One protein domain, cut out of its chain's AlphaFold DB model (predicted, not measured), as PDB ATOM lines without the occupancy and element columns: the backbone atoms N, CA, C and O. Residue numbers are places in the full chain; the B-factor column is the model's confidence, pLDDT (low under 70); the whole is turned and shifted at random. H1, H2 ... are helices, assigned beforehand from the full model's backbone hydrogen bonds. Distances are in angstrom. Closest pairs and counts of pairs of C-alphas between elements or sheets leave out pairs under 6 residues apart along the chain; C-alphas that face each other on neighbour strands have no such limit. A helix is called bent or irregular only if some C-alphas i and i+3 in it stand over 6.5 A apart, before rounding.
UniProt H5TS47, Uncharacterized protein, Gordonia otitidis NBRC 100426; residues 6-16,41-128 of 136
ATOM      1  N   GLN A   6     -15.302  39.731  58.842       94.56
ATOM      2  CA  GLN A   6     -16.178  40.420  57.895       94.56
ATOM      3  C   GLN A   6     -15.456  41.528  57.114       94.56
ATOM      4  O   GLN A   6     -15.688  41.642  55.910       94.56
ATOM      5  N   ALA A   7     -14.596  42.330  57.743       94.25
ATOM      6  CA  ALA A   7     -13.814  43.331  57.021       94.25
ATOM      7  C   ALA A   7     -12.738  42.694  56.154       94.25
ATOM      8  O   ALA A   7     -12.573  43.129  55.020       94.25
ATOM      9  N   ARG A   8     -12.062  41.633  56.616       95.44
ATOM     10  CA  ARG A   8     -11.116  40.880  55.770       95.44
ATOM     11  C   ARG A   8     -11.803  40.384  54.507       95.44
ATOM     12  O   ARG A   8     -11.331  40.636  53.403       95.44
ATOM     13  N   PHE A   9     -12.967  39.761  54.675       96.69
ATOM     14  CA  PHE A   9     -13.809  39.334  53.569       96.69
ATOM     15  C   PHE A   9     -14.184  40.501  52.647       96.69
ATOM     16  O   PHE A   9     -14.035  40.386  51.434       96.69
ATOM     17  N   ALA A  10     -14.628  41.632  53.202       96.00
ATOM     18  CA  ALA A  10     -15.009  42.803  52.415       96.00
ATOM     19  C   ALA A  10     -13.834  43.363  51.598       96.00
ATOM     20  O   ALA A  10     -14.001  43.629  50.412       96.00
ATOM     21  N   VAL A  11     -12.642  43.479  52.192       96.19
ATOM     22  CA  VAL A  11     -11.427  43.939  51.501       96.19
ATOM     23  C   VAL A  11     -11.046  42.979  50.377       96.19
ATOM     24  O   VAL A  11     -10.811  43.411  49.250       96.19
ATOM     25  N   MET A  12     -11.046  41.672  50.644       97.38
ATOM     26  CA  MET A  12     -10.755  40.659  49.627       97.38
ATOM     27  C   MET A  12     -11.756  40.709  48.469       97.38
ATOM     28  O   MET A  12     -11.354  40.673  47.309       97.38
ATOM     29  N   GLN A  13     -13.054  40.827  48.759       96.50
ATOM     30  CA  GLN A  13     -14.071  40.979  47.720       96.50
ATOM     31  C   GLN A  13     -13.887  42.259  46.914       96.50
ATOM     32  O   GLN A  13     -14.050  42.224  45.696       96.50
ATOM     33  N   GLN A  14     -13.551  43.364  47.579       95.81
ATOM     34  CA  GLN A  14     -13.345  44.652  46.934       95.81
ATOM     35  C   GLN A  14     -12.190  44.579  45.931       95.81
ATOM     36  O   GLN A  14     -12.392  44.930  44.773       95.81
ATOM     37  N   ILE A  15     -11.044  44.009  46.331       95.62
ATOM     38  CA  ILE A  15      -9.890  43.778  45.446       95.62
ATOM     39  C   ILE A  15     -10.322  43.046  44.171       95.62
ATOM     40  O   ILE A  15     -10.040  43.497  43.064       95.62
ATOM     41  N   ILE A  16     -11.036  41.925  44.308       96.19
ATOM     42  CA  ILE A  16     -11.444  41.118  43.151       96.19
ATOM     43  C   ILE A  16     -12.455  41.865  42.278       96.19
ATOM     44  O   ILE A  16     -12.315  41.866  41.056       96.19
ATOM     45  N   ARG A  41       7.638  38.216  43.601       97.38
ATOM     46  CA  ARG A  41       6.418  37.655  44.197       97.38
ATOM     47  C   ARG A  41       6.567  36.181  44.541       97.38
ATOM     48  O   ARG A  41       6.249  35.800  45.661       97.38
ATOM     49  N   ASP A  42       7.140  35.370  43.654       96.56
ATOM     50  CA  ASP A  42       7.415  33.955  43.929       96.56
ATOM     51  C   ASP A  42       8.364  33.795  45.136       96.56
ATOM     52  O   ASP A  42       8.232  32.872  45.941       96.56
ATOM     53  N   ALA A  43       9.355  34.682  45.285       97.12
ATOM     54  CA  ALA A  43      10.245  34.679  46.446       97.12
ATOM     55  C   ALA A  43       9.534  35.127  47.736       97.12
ATOM     56  O   ALA A  43       9.762  34.529  48.794       97.12
ATOM     57  N   ALA A  44       8.669  36.138  47.644       97.88
ATOM     58  CA  ALA A  44       7.865  36.634  48.754       97.88
ATOM     59  C   ALA A  44       6.816  35.608  49.212       97.88
ATOM     60  O   ALA A  44       6.651  35.415  50.412       97.88
ATOM     61  N   GLU A  45       6.186  34.875  48.292       96.75
ATOM     62  CA  GLU A  45       5.243  33.791  48.586       96.75
ATOM     63  C   GLU A  45       5.926  32.677  49.388       96.75
ATOM     64  O   GLU A  45       5.450  32.293  50.457       96.75
ATOM     65  N   ARG A  46       7.128  32.252  48.974       96.69
ATOM     66  CA  ARG A  46       7.930  31.288  49.747       96.69
ATOM     67  C   ARG A  46       8.326  31.813  51.125       96.69
ATOM     68  O   ARG A  46       8.504  31.033  52.062       96.69
ATOM     69  N   ALA A  47       8.558  33.116  51.264       96.69
ATOM     70  CA  ALA A  47       8.836  33.725  52.562       96.69
ATOM     71  C   ALA A  47       7.580  33.765  53.448       96.69
ATOM     72  O   ALA A  47       7.669  33.412  54.623       96.69
ATOM     73  N   LEU A  48       6.421  34.102  52.877       96.31
ATOM     74  CA  LEU A  48       5.130  34.100  53.561       96.31
ATOM     75  C   LEU A  48       4.762  32.697  54.049       96.31
ATOM     76  O   LEU A  48       4.399  32.531  55.210       96.31
ATOM     77  N   THR A  49       4.919  31.681  53.199       94.56
ATOM     78  CA  THR A  49       4.645  30.283  53.549       94.56
ATOM     79  C   THR A  49       5.532  29.817  54.707       94.56
ATOM     80  O   THR A  49       5.019  29.292  55.694       94.56
ATOM     81  N   ARG A  50       6.840  30.124  54.680       94.81
ATOM     82  CA  ARG A  50       7.745  29.842  55.814       94.81
ATOM     83  C   ARG A  50       7.325  30.554  57.099       94.81
ATOM     84  O   ARG A  50       7.421  29.978  58.179       94.81
ATOM     85  N   TRP A  51       6.871  31.801  57.003       95.38
ATOM     86  CA  TRP A  51       6.355  32.521  58.164       95.38
ATOM     87  C   TRP A  51       5.081  31.863  58.715       95.38
ATOM     88  O   TRP A  51       4.981  31.672  59.924       95.38
ATOM     89  N   GLN A  52       4.137  31.436  57.872       94.56
ATOM     90  CA  GLN A  52       2.920  30.746  58.331       94.56
ATOM     91  C   GLN A  52       3.234  29.428  59.046       94.56
ATOM     92  O   GLN A  52       2.638  29.133  60.084       94.56
ATOM     93  N   GLU A  53       4.203  28.665  58.537       91.50
ATOM     94  CA  GLU A  53       4.694  27.436  59.177       91.50
ATOM     95  C   GLU A  53       5.270  27.698  60.578       91.50
ATOM     96  O   GLU A  53       5.146  26.860  61.469       91.50
ATOM     97  N   GLN A  54       5.860  28.875  60.797       94.25
ATOM     98  CA  GLN A  54       6.447  29.272  62.079       94.25
ATOM     99  C   GLN A  54       5.438  29.891  63.058       94.25
ATOM    100  O   GLN A  54       5.730  29.975  64.250       94.25
ATOM    101  N   THR A  55       4.270  30.341  62.587       90.75
ATOM    102  CA  THR A  55       3.386  31.252  63.346       90.75
ATOM    103  C   THR A  55       1.970  30.729  63.574       90.75
ATOM    104  O   THR A  55       1.099  31.479  63.998       90.75
ATOM    105  N   LEU A  56       1.728  29.434  63.342       87.81
ATOM    106  CA  LEU A  56       0.426  28.753  63.462       87.81
ATOM    107  C   LEU A  56      -0.681  29.272  62.526       87.81
ATOM    108  O   LEU A  56      -1.702  28.596  62.388       87.81
ATOM    109  N   TRP A  57      -0.477  30.390  61.821       92.88
ATOM    110  CA  TRP A  57      -1.382  30.968  60.821       92.88
ATOM    111  C   TRP A  57      -1.428  30.166  59.513       92.88
ATOM    112  O   TRP A  57      -1.312  30.707  58.418       92.88
ATOM    113  N   THR A  58      -1.605  28.853  59.619       91.38
ATOM    114  CA  THR A  58      -1.832  27.941  58.491       91.38
ATOM    115  C   THR A  58      -3.194  28.198  57.842       91.38
ATOM    116  O   THR A  58      -4.084  28.772  58.474       91.38
ATOM    117  N   SER A  59      -3.409  27.716  56.612       88.88
ATOM    118  CA  SER A  59      -4.717  27.819  55.938       88.88
ATOM    119  C   SER A  59      -5.853  27.224  56.778       88.88
ATOM    120  O   SER A  59      -6.904  27.842  56.923       88.88
ATOM    121  N   GLN A  60      -5.616  26.077  57.426       91.19
ATOM    122  CA  GLN A  60      -6.603  25.428  58.295       91.19
ATOM    123  C   GLN A  60      -6.939  26.268  59.534       91.19
ATOM    124  O   GLN A  60      -8.094  26.344  59.963       91.19
ATOM    125  N   TYR A  61      -5.930  26.899  60.132       92.62
ATOM    126  CA  TYR A  61      -6.154  27.771  61.277       92.62
ATOM    127  C   TYR A  61      -6.886  29.050  60.854       92.62
ATOM    128  O   TYR A  61      -7.824  29.465  61.530       92.62
ATOM    129  N   CYS A  62      -6.560  29.601  59.681       93.69
ATOM    130  CA  CYS A  62      -7.284  30.727  59.096       93.69
ATOM    131  C   CYS A  62      -8.756  30.392  58.823       93.69
ATOM    132  O   CYS A  62      -9.601  31.210  59.149       93.69
ATOM    133  N   LEU A  63      -9.095  29.193  58.334       94.50
ATOM    134  CA  LEU A  63     -10.496  28.744  58.215       94.50
ATOM    135  C   LEU A  63     -11.224  28.708  59.562       94.50
ATOM    136  O   LEU A  63     -12.416  28.990  59.640       94.50
ATOM    137  N   THR A  64     -10.508  28.360  60.628       93.56
ATOM    138  CA  THR A  64     -11.090  28.314  61.972       93.56
ATOM    139  C   THR A  64     -11.299  29.720  62.525       93.56
ATOM    140  O   THR A  64     -12.324  29.962  63.152       93.56
ATOM    141  N   CYS A  65     -10.342  30.628  62.299       92.94
ATOM    142  CA  CYS A  65     -10.321  31.992  62.830       92.94
ATOM    143  C   CYS A  65     -11.096  33.019  61.984       92.94
ATOM    144  O   CYS A  65     -11.606  33.998  62.516       92.94
ATOM    145  N   PHE A  66     -11.181  32.812  60.675       95.56
ATOM    146  CA  PHE A  66     -11.748  33.739  59.693       95.56
ATOM    147  C   PHE A  66     -12.508  32.945  58.620       95.56
ATOM    148  O   PHE A  66     -12.095  32.917  57.459       95.56
ATOM    149  N   PRO A  67     -13.578  32.221  58.996       96.12
ATOM    150  CA  PRO A  67     -14.228  31.273  58.103       96.12
ATOM    151  C   PRO A  67     -14.729  31.924  56.814       96.12
ATOM    152  O   PRO A  67     -14.555  31.347  55.748       96.12
ATOM    153  N   LYS A  68     -15.298  33.137  56.861       96.31
ATOM    154  CA  LYS A  68     -15.798  33.787  55.640       96.31
ATOM    155  C   LYS A  68     -14.662  34.183  54.710       96.31
ATOM    156  O   LYS A  68     -14.706  33.874  53.521       96.31
ATOM    157  N   ALA A  69     -13.662  34.883  55.239       96.75
ATOM    158  CA  ALA A  69     -12.547  35.371  54.442       96.75
ATOM    159  C   ALA A  69     -11.707  34.207  53.887       96.75
ATOM    160  O   ALA A  69     -11.377  34.187  52.704       96.75
ATOM    161  N   ALA A  70     -11.420  33.193  54.703       96.56
ATOM    162  CA  ALA A  70     -10.660  32.027  54.271       96.56
ATOM    163  C   ALA A  70     -11.422  31.179  53.238       96.56
ATOM    164  O   ALA A  70     -10.825  30.794  52.236       96.56
ATOM    165  N   THR A  71     -12.733  30.954  53.407       97.12
ATOM    166  CA  THR A  71     -13.544  30.264  52.387       97.12
ATOM    167  C   THR A  71     -13.571  31.039  51.072       97.12
ATOM    168  O   THR A  71     -13.426  30.433  50.015       97.12
ATOM    169  N   LEU A  72     -13.658  32.373  51.107       97.12
ATOM    170  CA  LEU A  72     -13.547  33.175  49.888       97.12
ATOM    171  C   LEU A  72     -12.201  32.949  49.181       97.12
ATOM    172  O   LEU A  72     -12.176  32.807  47.963       97.12
ATOM    173  N   LEU A  73     -11.085  32.886  49.914       96.62
ATOM    174  CA  LEU A  73      -9.778  32.605  49.309       96.62
ATOM    175  C   LEU A  73      -9.765  31.245  48.589       96.62
ATOM    176  O   LEU A  73      -9.257  31.148  47.471       96.62
ATOM    177  N   GLU A  74     -10.351  30.212  49.201       95.81
ATOM    178  CA  GLU A  74     -10.488  28.882  48.594       95.81
ATOM    179  C   GLU A  74     -11.377  28.902  47.346       95.81
ATOM    180  O   GLU A  74     -11.029  28.305  46.325       95.81
ATOM    181  N   GLU A  75     -12.491  29.634  47.387       95.56
ATOM    182  CA  GLU A  75     -13.385  29.816  46.243       95.56
ATOM    183  C   GLU A  75     -12.686  30.526  45.082       95.56
ATOM    184  O   GLU A  75     -12.836  30.111  43.930       95.56
ATOM    185  N   LEU A  76     -11.902  31.572  45.350       94.75
ATOM    186  CA  LEU A  76     -11.148  32.295  44.323       94.75
ATOM    187  C   LEU A  76     -10.105  31.387  43.656       94.75
ATOM    188  O   LEU A  76     -10.011  31.363  42.427       94.75
ATOM    189  N   LEU A  77      -9.385  30.588  44.453       92.25
ATOM    190  CA  LEU A  77      -8.431  29.588  43.965       92.25
ATOM    191  C   LEU A  77      -9.115  28.516  43.100       92.25
ATOM    192  O   LEU A  77      -8.637  28.212  42.009       92.25
ATOM    193  N   ALA A  78     -10.247  27.966  43.550       92.62
ATOM    194  CA  ALA A  78     -10.968  26.907  42.840       92.62
ATOM    195  C   ALA A  78     -11.660  27.404  41.559       92.62
ATOM    196  O   ALA A  78     -11.616  26.749  40.515       92.62
ATOM    197  N   SER A  79     -12.282  28.581  41.615       90.62
ATOM    198  CA  SER A  79     -12.976  29.193  40.473       90.62
ATOM    199  C   SER A  79     -12.029  29.867  39.481       90.62
ATOM    200  O   SER A  79     -12.462  30.268  38.402       90.62
ATOM    201  N   HIS A  80     -10.741  29.971  39.823       87.38
ATOM    202  CA  HIS A  80      -9.739  30.700  39.057       87.38
ATOM    203  C   HIS A  80     -10.181  32.139  38.744       87.38
ATOM    204  O   HIS A  80      -9.979  32.634  37.628       87.38
ATOM    205  N   ARG A  81     -10.814  32.796  39.724       88.00
ATOM    206  CA  ARG A  81     -11.176  34.210  39.637       88.00
ATOM    207  C   ARG A  81      -9.974  35.093  39.970       88.00
ATOM    208  O   ARG A  81      -9.167  34.717  40.821       88.00
ATOM    209  N   PRO A  82      -9.863  36.271  39.340       88.62
ATOM    210  CA  PRO A  82     -10.781  36.843  38.338       88.62
ATOM    211  C   PRO A  82     -10.668  36.182  36.940       88.62
ATOM    212  O   PRO A  82      -9.569  35.912  36.459       88.62
ATOM    213  N   LEU A  83     -11.810  35.894  36.291       81.12
ATOM    214  CA  LEU A  83     -11.916  34.976  35.130       81.12
ATOM    215  C   LEU A  83     -11.256  35.477  33.834       81.12
ATOM    216  O   LEU A  83     -10.902  34.670  32.977       81.12
ATOM    217  N   GLU A  84     -11.087  36.790  33.682       87.88
ATOM    218  CA  GLU A  84     -10.591  37.417  32.447       87.88
ATOM    219  C   GLU A  84      -9.073  37.641  32.445       87.88
ATOM    220  O   GLU A  84      -8.524  38.207  31.499       87.88
ATOM    221  N   PHE A  85      -8.383  37.178  33.489       94.31
ATOM    222  CA  PHE A  85      -6.946  37.351  33.636       94.31
ATOM    223  C   PHE A  85      -6.165  36.055  33.383       94.31
ATOM    224  O   PHE A  85      -6.604  34.962  33.763       94.31
ATOM    225  N   PRO A  86      -4.959  36.151  32.791       95.56
ATOM    226  CA  PRO A  86      -4.047  35.022  32.698       95.56
ATOM    227  C   PRO A  86      -3.568  34.591  34.089       95.56
ATOM    228  O   PRO A  86      -3.676  35.326  35.070       95.56
ATOM    229  N   TYR A  87      -2.982  33.392  34.163       94.31
ATOM    230  CA  TYR A  87      -2.512  32.791  35.416       94.31
ATOM    231  C   TYR A  87      -1.691  33.755  36.286       94.31
ATOM    232  O   TYR A  87      -2.024  33.924  37.449       94.31
ATOM    233  N   VAL A  88      -0.688  34.434  35.717       95.06
ATOM    234  CA  VAL A  88       0.221  35.311  36.479       95.06
ATOM    235  C   VAL A  88      -0.504  36.466  37.183       95.06
ATOM    236  O   VAL A  88      -0.248  36.735  38.354       95.06
ATOM    237  N   ALA A  89      -1.470  37.088  36.507       96.31
ATOM    238  CA  ALA A  89      -2.275  38.176  37.051       96.31
ATOM    239  C   ALA A  89      -3.308  37.670  38.068       96.31
ATOM    240  O   ALA A  89      -3.541  38.312  39.091       96.31
ATOM    241  N   ARG A  90      -3.875  36.475  37.854       96.81
ATOM    242  CA  ARG A  90      -4.730  35.832  38.863       96.81
ATOM    243  C   ARG A  90      -3.958  35.520  40.134       96.81
ATOM    244  O   ARG A  90      -4.444  35.824  41.214       96.81
ATOM    245  N   THR A  91      -2.745  34.978  40.023       96.00
ATOM    246  CA  THR A  91      -1.878  34.762  41.186       96.00
ATOM    247  C   THR A  91      -1.619  36.080  41.916       96.00
ATOM    248  O   THR A  91      -1.673  36.100  43.139       96.00
ATOM    249  N   ALA A  92      -1.445  37.195  41.197       97.00
ATOM    250  CA  ALA A  92      -1.286  38.501  41.833       97.00
ATOM    251  C   ALA A  92      -2.514  38.977  42.609       97.00
ATOM    252  O   ALA A  92      -2.382  39.441  43.741       97.00
ATOM    253  N   ALA A  93      -3.708  38.773  42.057       97.38
ATOM    254  CA  ALA A  93      -4.954  39.042  42.765       97.38
ATOM    255  C   ALA A  93      -5.099  38.177  44.034       97.38
ATOM    256  O   ALA A  93      -5.472  38.677  45.096       97.38
ATOM    257  N   ILE A  94      -4.770  36.884  43.936       97.12
ATOM    258  CA  ILE A  94      -4.822  35.940  45.062       97.12
ATOM    259  C   ILE A  94      -3.827  36.320  46.159       97.12
ATOM    260  O   ILE A  94      -4.171  36.255  47.336       97.12
ATOM    261  N   ASP A  95      -2.617  36.742  45.799       97.00
ATOM    262  CA  ASP A  95      -1.602  37.139  46.773       97.00
ATOM    263  C   ASP A  95      -2.024  38.376  47.570       97.00
ATOM    264  O   ASP A  95      -1.879  38.396  48.795       97.00
ATOM    265  N   ALA A  96      -2.619  39.371  46.904       97.25
ATOM    266  CA  ALA A  96      -3.184  40.541  47.571       97.25
ATOM    267  C   ALA A  96      -4.344  40.153  48.509       97.25
ATOM    268  O   ALA A  96      -4.374  40.564  49.673       97.25
ATOM    269  N   ALA A  97      -5.258  39.288  48.055       97.25
ATOM    270  CA  ALA A  97      -6.351  38.780  48.885       97.25
ATOM    271  C   ALA A  97      -5.834  37.980  50.100       97.25
ATOM    272  O   ALA A  97      -6.345  38.128  51.213       97.25
ATOM    273  N   ARG A  98      -4.780  37.173  49.926       96.75
ATOM    274  CA  ARG A  98      -4.120  36.433  51.014       96.75
ATOM    275  C   ARG A  98      -3.448  37.379  52.010       96.75
ATOM    276  O   ARG A  98      -3.534  37.140  53.211       96.75
ATOM    277  N   CYS A  99      -2.830  38.466  51.550       96.38
ATOM    278  CA  CYS A  99      -2.284  39.490  52.443       96.38
ATOM    279  C   CYS A  99      -3.389  40.172  53.262       96.38
ATOM    280  O   CYS A  99      -3.224  40.332  54.467       96.38
ATOM    281  N   ALA A 100      -4.539  40.487  52.657       95.94
ATOM    282  CA  ALA A 100      -5.692  41.032  53.380       95.94
ATOM    283  C   ALA A 100      -6.239  40.054  54.440       95.94
ATOM    284  O   ALA A 100      -6.534  40.450  55.573       95.94
ATOM    285  N   LEU A 101      -6.308  38.754  54.124       96.06
ATOM    286  CA  LEU A 101      -6.676  37.716  55.094       96.06
ATOM    287  C   LEU A 101      -5.726  37.690  56.299       96.06
ATOM    288  O   LEU A 101      -6.174  37.474  57.421       96.06
ATOM    289  N   LEU A 102      -4.434  37.928  56.076       95.12
ATOM    290  CA  LEU A 102      -3.388  37.806  57.094       95.12
ATOM    291  C   LEU A 102      -2.958  39.144  57.727       95.12
ATOM    292  O   LEU A 102      -2.066  39.162  58.576       95.12
ATOM    293  N   ALA A 103      -3.582  40.258  57.338       92.19
ATOM    294  CA  ALA A 103      -3.251  41.592  57.835       92.19
ATOM    295  C   ALA A 103      -3.380  41.687  59.365       92.19
ATOM    296  O   ALA A 103      -4.270  41.074  59.950       92.19
ATOM    297  N   ASP A 104      -2.509  42.451  60.022       91.25
ATOM    298  CA  ASP A 104      -2.560  42.746  61.466       91.25
ATOM    299  C   ASP A 104      -2.516  41.531  62.418       91.25
ATOM    300  O   ASP A 104      -2.755  41.662  63.623       91.25
ATOM    301  N   LEU A 105      -2.196  40.336  61.910       91.19
ATOM    302  CA  LEU A 105      -2.010  39.149  62.740       91.19
ATOM    303  C   LEU A 105      -0.756  39.270  63.612       91.19
ATOM    304  O   LEU A 105       0.167  40.029  63.319       91.19
ATOM    305  N   GLN A 106      -0.741  38.514  64.712       91.56
ATOM    306  CA  GLN A 106       0.395  38.447  65.629       91.56
ATOM    307  C   GLN A 106       0.974  37.028  65.665       91.56
ATOM    308  O   GLN A 106       0.205  36.078  65.843       91.56
ATOM    309  N   PRO A 107       2.304  36.860  65.527       93.06
ATOM    310  CA  PRO A 107       3.283  37.904  65.175       93.06
ATOM    311  C   PRO A 107       3.013  38.483  63.772       93.06
ATOM    312  O   PRO A 107       2.332  37.822  63.000       93.06
ATOM    313  N   PRO A 108       3.500  39.687  63.429       93.62
ATOM    314  CA  PRO A 108       3.249  40.279  62.117       93.62
ATOM    315  C   PRO A 108       3.983  39.527  61.003       93.62
ATOM    316  O   PRO A 108       4.997  38.860  61.238       93.62
ATOM    317  N   ILE A 109       3.478  39.667  59.775       94.25
ATOM    318  CA  ILE A 109       4.189  39.240  58.566       94.25
ATOM    319  C   ILE A 109       5.488  40.060  58.457       94.25
ATOM    320  O   ILE A 109       5.442  41.271  58.672       94.25
ATOM    321  N   PRO A 110       6.636  39.440  58.120       94.44
ATOM    322  CA  PRO A 110       7.892  40.153  57.936       94.44
ATOM    323  C   PRO A 110       7.781  41.307  56.940       94.44
ATOM    324  O   PRO A 110       7.145  41.184  55.886       94.44
ATOM    325  N   ASP A 111       8.461  42.404  57.266       90.88
ATOM    326  CA  ASP A 111       8.454  43.627  56.472       90.88
ATOM    327  C   ASP A 111       8.796  43.365  54.999       90.88
ATOM    328  O   ASP A 111       9.677  42.574  54.653       90.88
ATOM    329  N   GLY A 112       8.085  44.058  54.109       92.75
ATOM    330  CA  GLY A 112       8.306  44.004  52.665       92.75
ATOM    331  C   GLY A 112       7.595  42.864  51.932       92.75
ATOM    332  O   GLY A 112       7.343  43.017  50.741       92.75
ATOM    333  N   ILE A 113       7.191  41.777  52.605       96.38
ATOM    334  CA  ILE A 113       6.476  40.665  51.949       96.38
ATOM    335  C   ILE A 113       5.146  41.148  51.365       96.38
ATOM    336  O   ILE A 113       4.930  41.020  50.162       96.38
ATOM    337  N   CYS A 114       4.279  41.751  52.186       95.50
ATOM    338  CA  CYS A 114       2.986  42.253  51.712       95.50
ATOM    339  C   CYS A 114       3.150  43.323  50.632       95.50
ATOM    340  O   CYS A 114       2.433  43.288  49.645       95.50
ATOM    341  N   LYS A 115       4.150  44.206  50.754       95.44
ATOM    342  CA  LYS A 115       4.433  45.228  49.737       95.44
ATOM    343  C   LYS A 115       4.732  44.610  48.366       95.44
ATOM    344  O   LYS A 115       4.251  45.098  47.353       95.44
ATOM    345  N   ILE A 116       5.522  43.538  48.325       96.88
ATOM    346  CA  ILE A 116       5.851  42.846  47.069       96.88
ATOM    347  C   ILE A 116       4.625  42.110  46.518       96.88
ATOM    348  O   ILE A 116       4.364  42.148  45.317       96.88
ATOM    349  N   LEU A 117       3.880  41.429  47.388       97.19
ATOM    350  CA  LEU A 117       2.735  40.614  46.991       97.19
ATOM    351  C   LEU A 117       1.548  41.455  46.501       97.19
ATOM    352  O   LEU A 117       0.949  41.105  45.484       97.19
ATOM    353  N   CYS A 118       1.247  42.560  47.186       96.62
ATOM    354  CA  CYS A 118       0.157  43.476  46.855       96.62
ATOM    355  C   CYS A 118       0.516  44.479  45.753       96.62
ATOM    356  O   CYS A 118      -0.394  44.987  45.103       96.62
ATOM    357  N   GLY A 119       1.808  44.736  45.515       95.69
ATOM    358  CA  GLY A 119       2.300  45.808  44.644       95.69
ATOM    359  C   GLY A 119       1.580  45.932  43.296       95.69
ATOM    360  O   GLY A 119       1.058  47.002  43.011       95.69
ATOM    361  N   PRO A 120       1.438  44.862  42.487       95.88
ATOM    362  CA  PRO A 120       0.739  44.968  41.203       95.88
ATOM    363  C   PRO A 120      -0.724  45.410  41.314       95.88
ATOM    364  O   PRO A 120      -1.227  46.093  40.425       95.88
ATOM    365  N   VAL A 121      -1.415  44.993  42.380       95.94
ATOM    366  CA  VAL A 121      -2.816  45.353  42.633       95.94
ATOM    367  C   VAL A 121      -2.902  46.797  43.119       95.94
ATOM    368  O   VAL A 121      -3.696  47.561  42.586       95.94
ATOM    369  N   GLU A 122      -2.068  47.187  44.082       94.31
ATOM    370  CA  GLU A 122      -2.000  48.567  44.582       94.31
ATOM    371  C   GLU A 122      -1.671  49.540  43.440       94.31
ATOM    372  O   GLU A 122      -2.412  50.491  43.209       94.31
ATOM    373  N   ASP A 123      -0.656  49.233  42.632       92.75
ATOM    374  CA  ASP A 123      -0.205  50.083  41.532       92.75
ATOM    375  C   ASP A 123      -1.273  50.295  40.450       92.75
ATOM    376  O   ASP A 123      -1.348  51.385  39.872       92.75
ATOM    377  N   VAL A 124      -2.079  49.275  40.126       92.69
ATOM    378  CA  VAL A 124      -3.141  49.427  39.118       92.69
ATOM    379  C   VAL A 124      -4.384  50.099  39.698       92.69
ATOM    380  O   VAL A 124      -5.001  50.915  39.014       92.69
ATOM    381  N   LEU A 125      -4.744  49.804  40.950       88.50
ATOM    382  CA  LEU A 125      -5.933  50.371  41.585       88.50
ATOM    383  C   LEU A 125      -5.721  51.831  42.013       88.50
ATOM    384  O   LEU A 125      -6.635  52.637  41.854       88.50
ATOM    385  N   ASP A 126      -4.520  52.219  42.444       85.94
ATOM    386  CA  ASP A 126      -4.196  53.620  42.753       85.94
ATOM    387  C   ASP A 126      -4.330  54.517  41.516       85.94
ATOM    388  O   ASP A 126      -4.752  55.673  41.607       85.94
ATOM    389  N   ARG A 127      -4.049  53.977  40.324       75.19
ATOM    390  CA  ARG A 127      -4.238  54.694  39.054       75.19
ATOM    391  C   ARG A 127      -5.713  54.917  38.713       75.19
ATOM    392  O   ARG A 127      -6.014  55.908  38.053       75.19
ATOM    393  N   LEU A 128      -6.633  54.081  39.209       62.94
ATOM    394  CA  LEU A 128      -8.082  54.281  39.035       62.94
ATOM    395  C   LEU A 128      -8.594  55.523  39.765       62.94
ATOM    396  O   LEU A 128      -9.547  56.154  39.317       62.94
TER     397      LEU A 128
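This is residues 6 to 16 and 41 to 128 of the 136 residues of an uncharacterized protein of Gordonia otitidis NBRC 100426 (UniProt H5TS47). H5 is the core: H1 and H4 pack along it in a three-helix bundle, and kinked H6 crosses its other side. H2 packs on the beginning of H6, and short H3 folds back on H4. You see 99 printed residues with six named helices, H1 to H6, all helix, compact, with a radius of gyration of the C-alphas of 12.8 A and spans of 34 by 26 by 22 A.

Find C-alpha 6 at (-16.178, 40.420, 57.895), where H1, residues 6 to 16, begins, 15.5 A long. Next come H2, residues 41 to 55, 20.4 A, H3, 59 to 65, 9.8 A, H4, 67 to 79, 17.8 A, and H5, 87 to 102, 22.3 A. Irregular H6, 113 to 128, 23.8 A, ends at (-8.082, 54.281, 39.035); its C-alphas 117 and 120 are 7.5 A apart.

Look at Met 12 and Ala 97, closest C-alphas of H1 and H5, 4.8 A; these touch at a shallow tilt of 17 degrees, opposite ways. H5, with residues 92 to 99 alone, touches H6, only just about perpendicular at 70.3 degrees. O i to N i+4 pairs are within hydrogen-bond range throughout H1 to H5, and 8 of 12 in H6.

Residues 17 to 40 are cut out, leaving 18.2 A between C-alphas 16 and 41. Of the links printed whole, none is long. Residue 128 alone has pLDDT under 70.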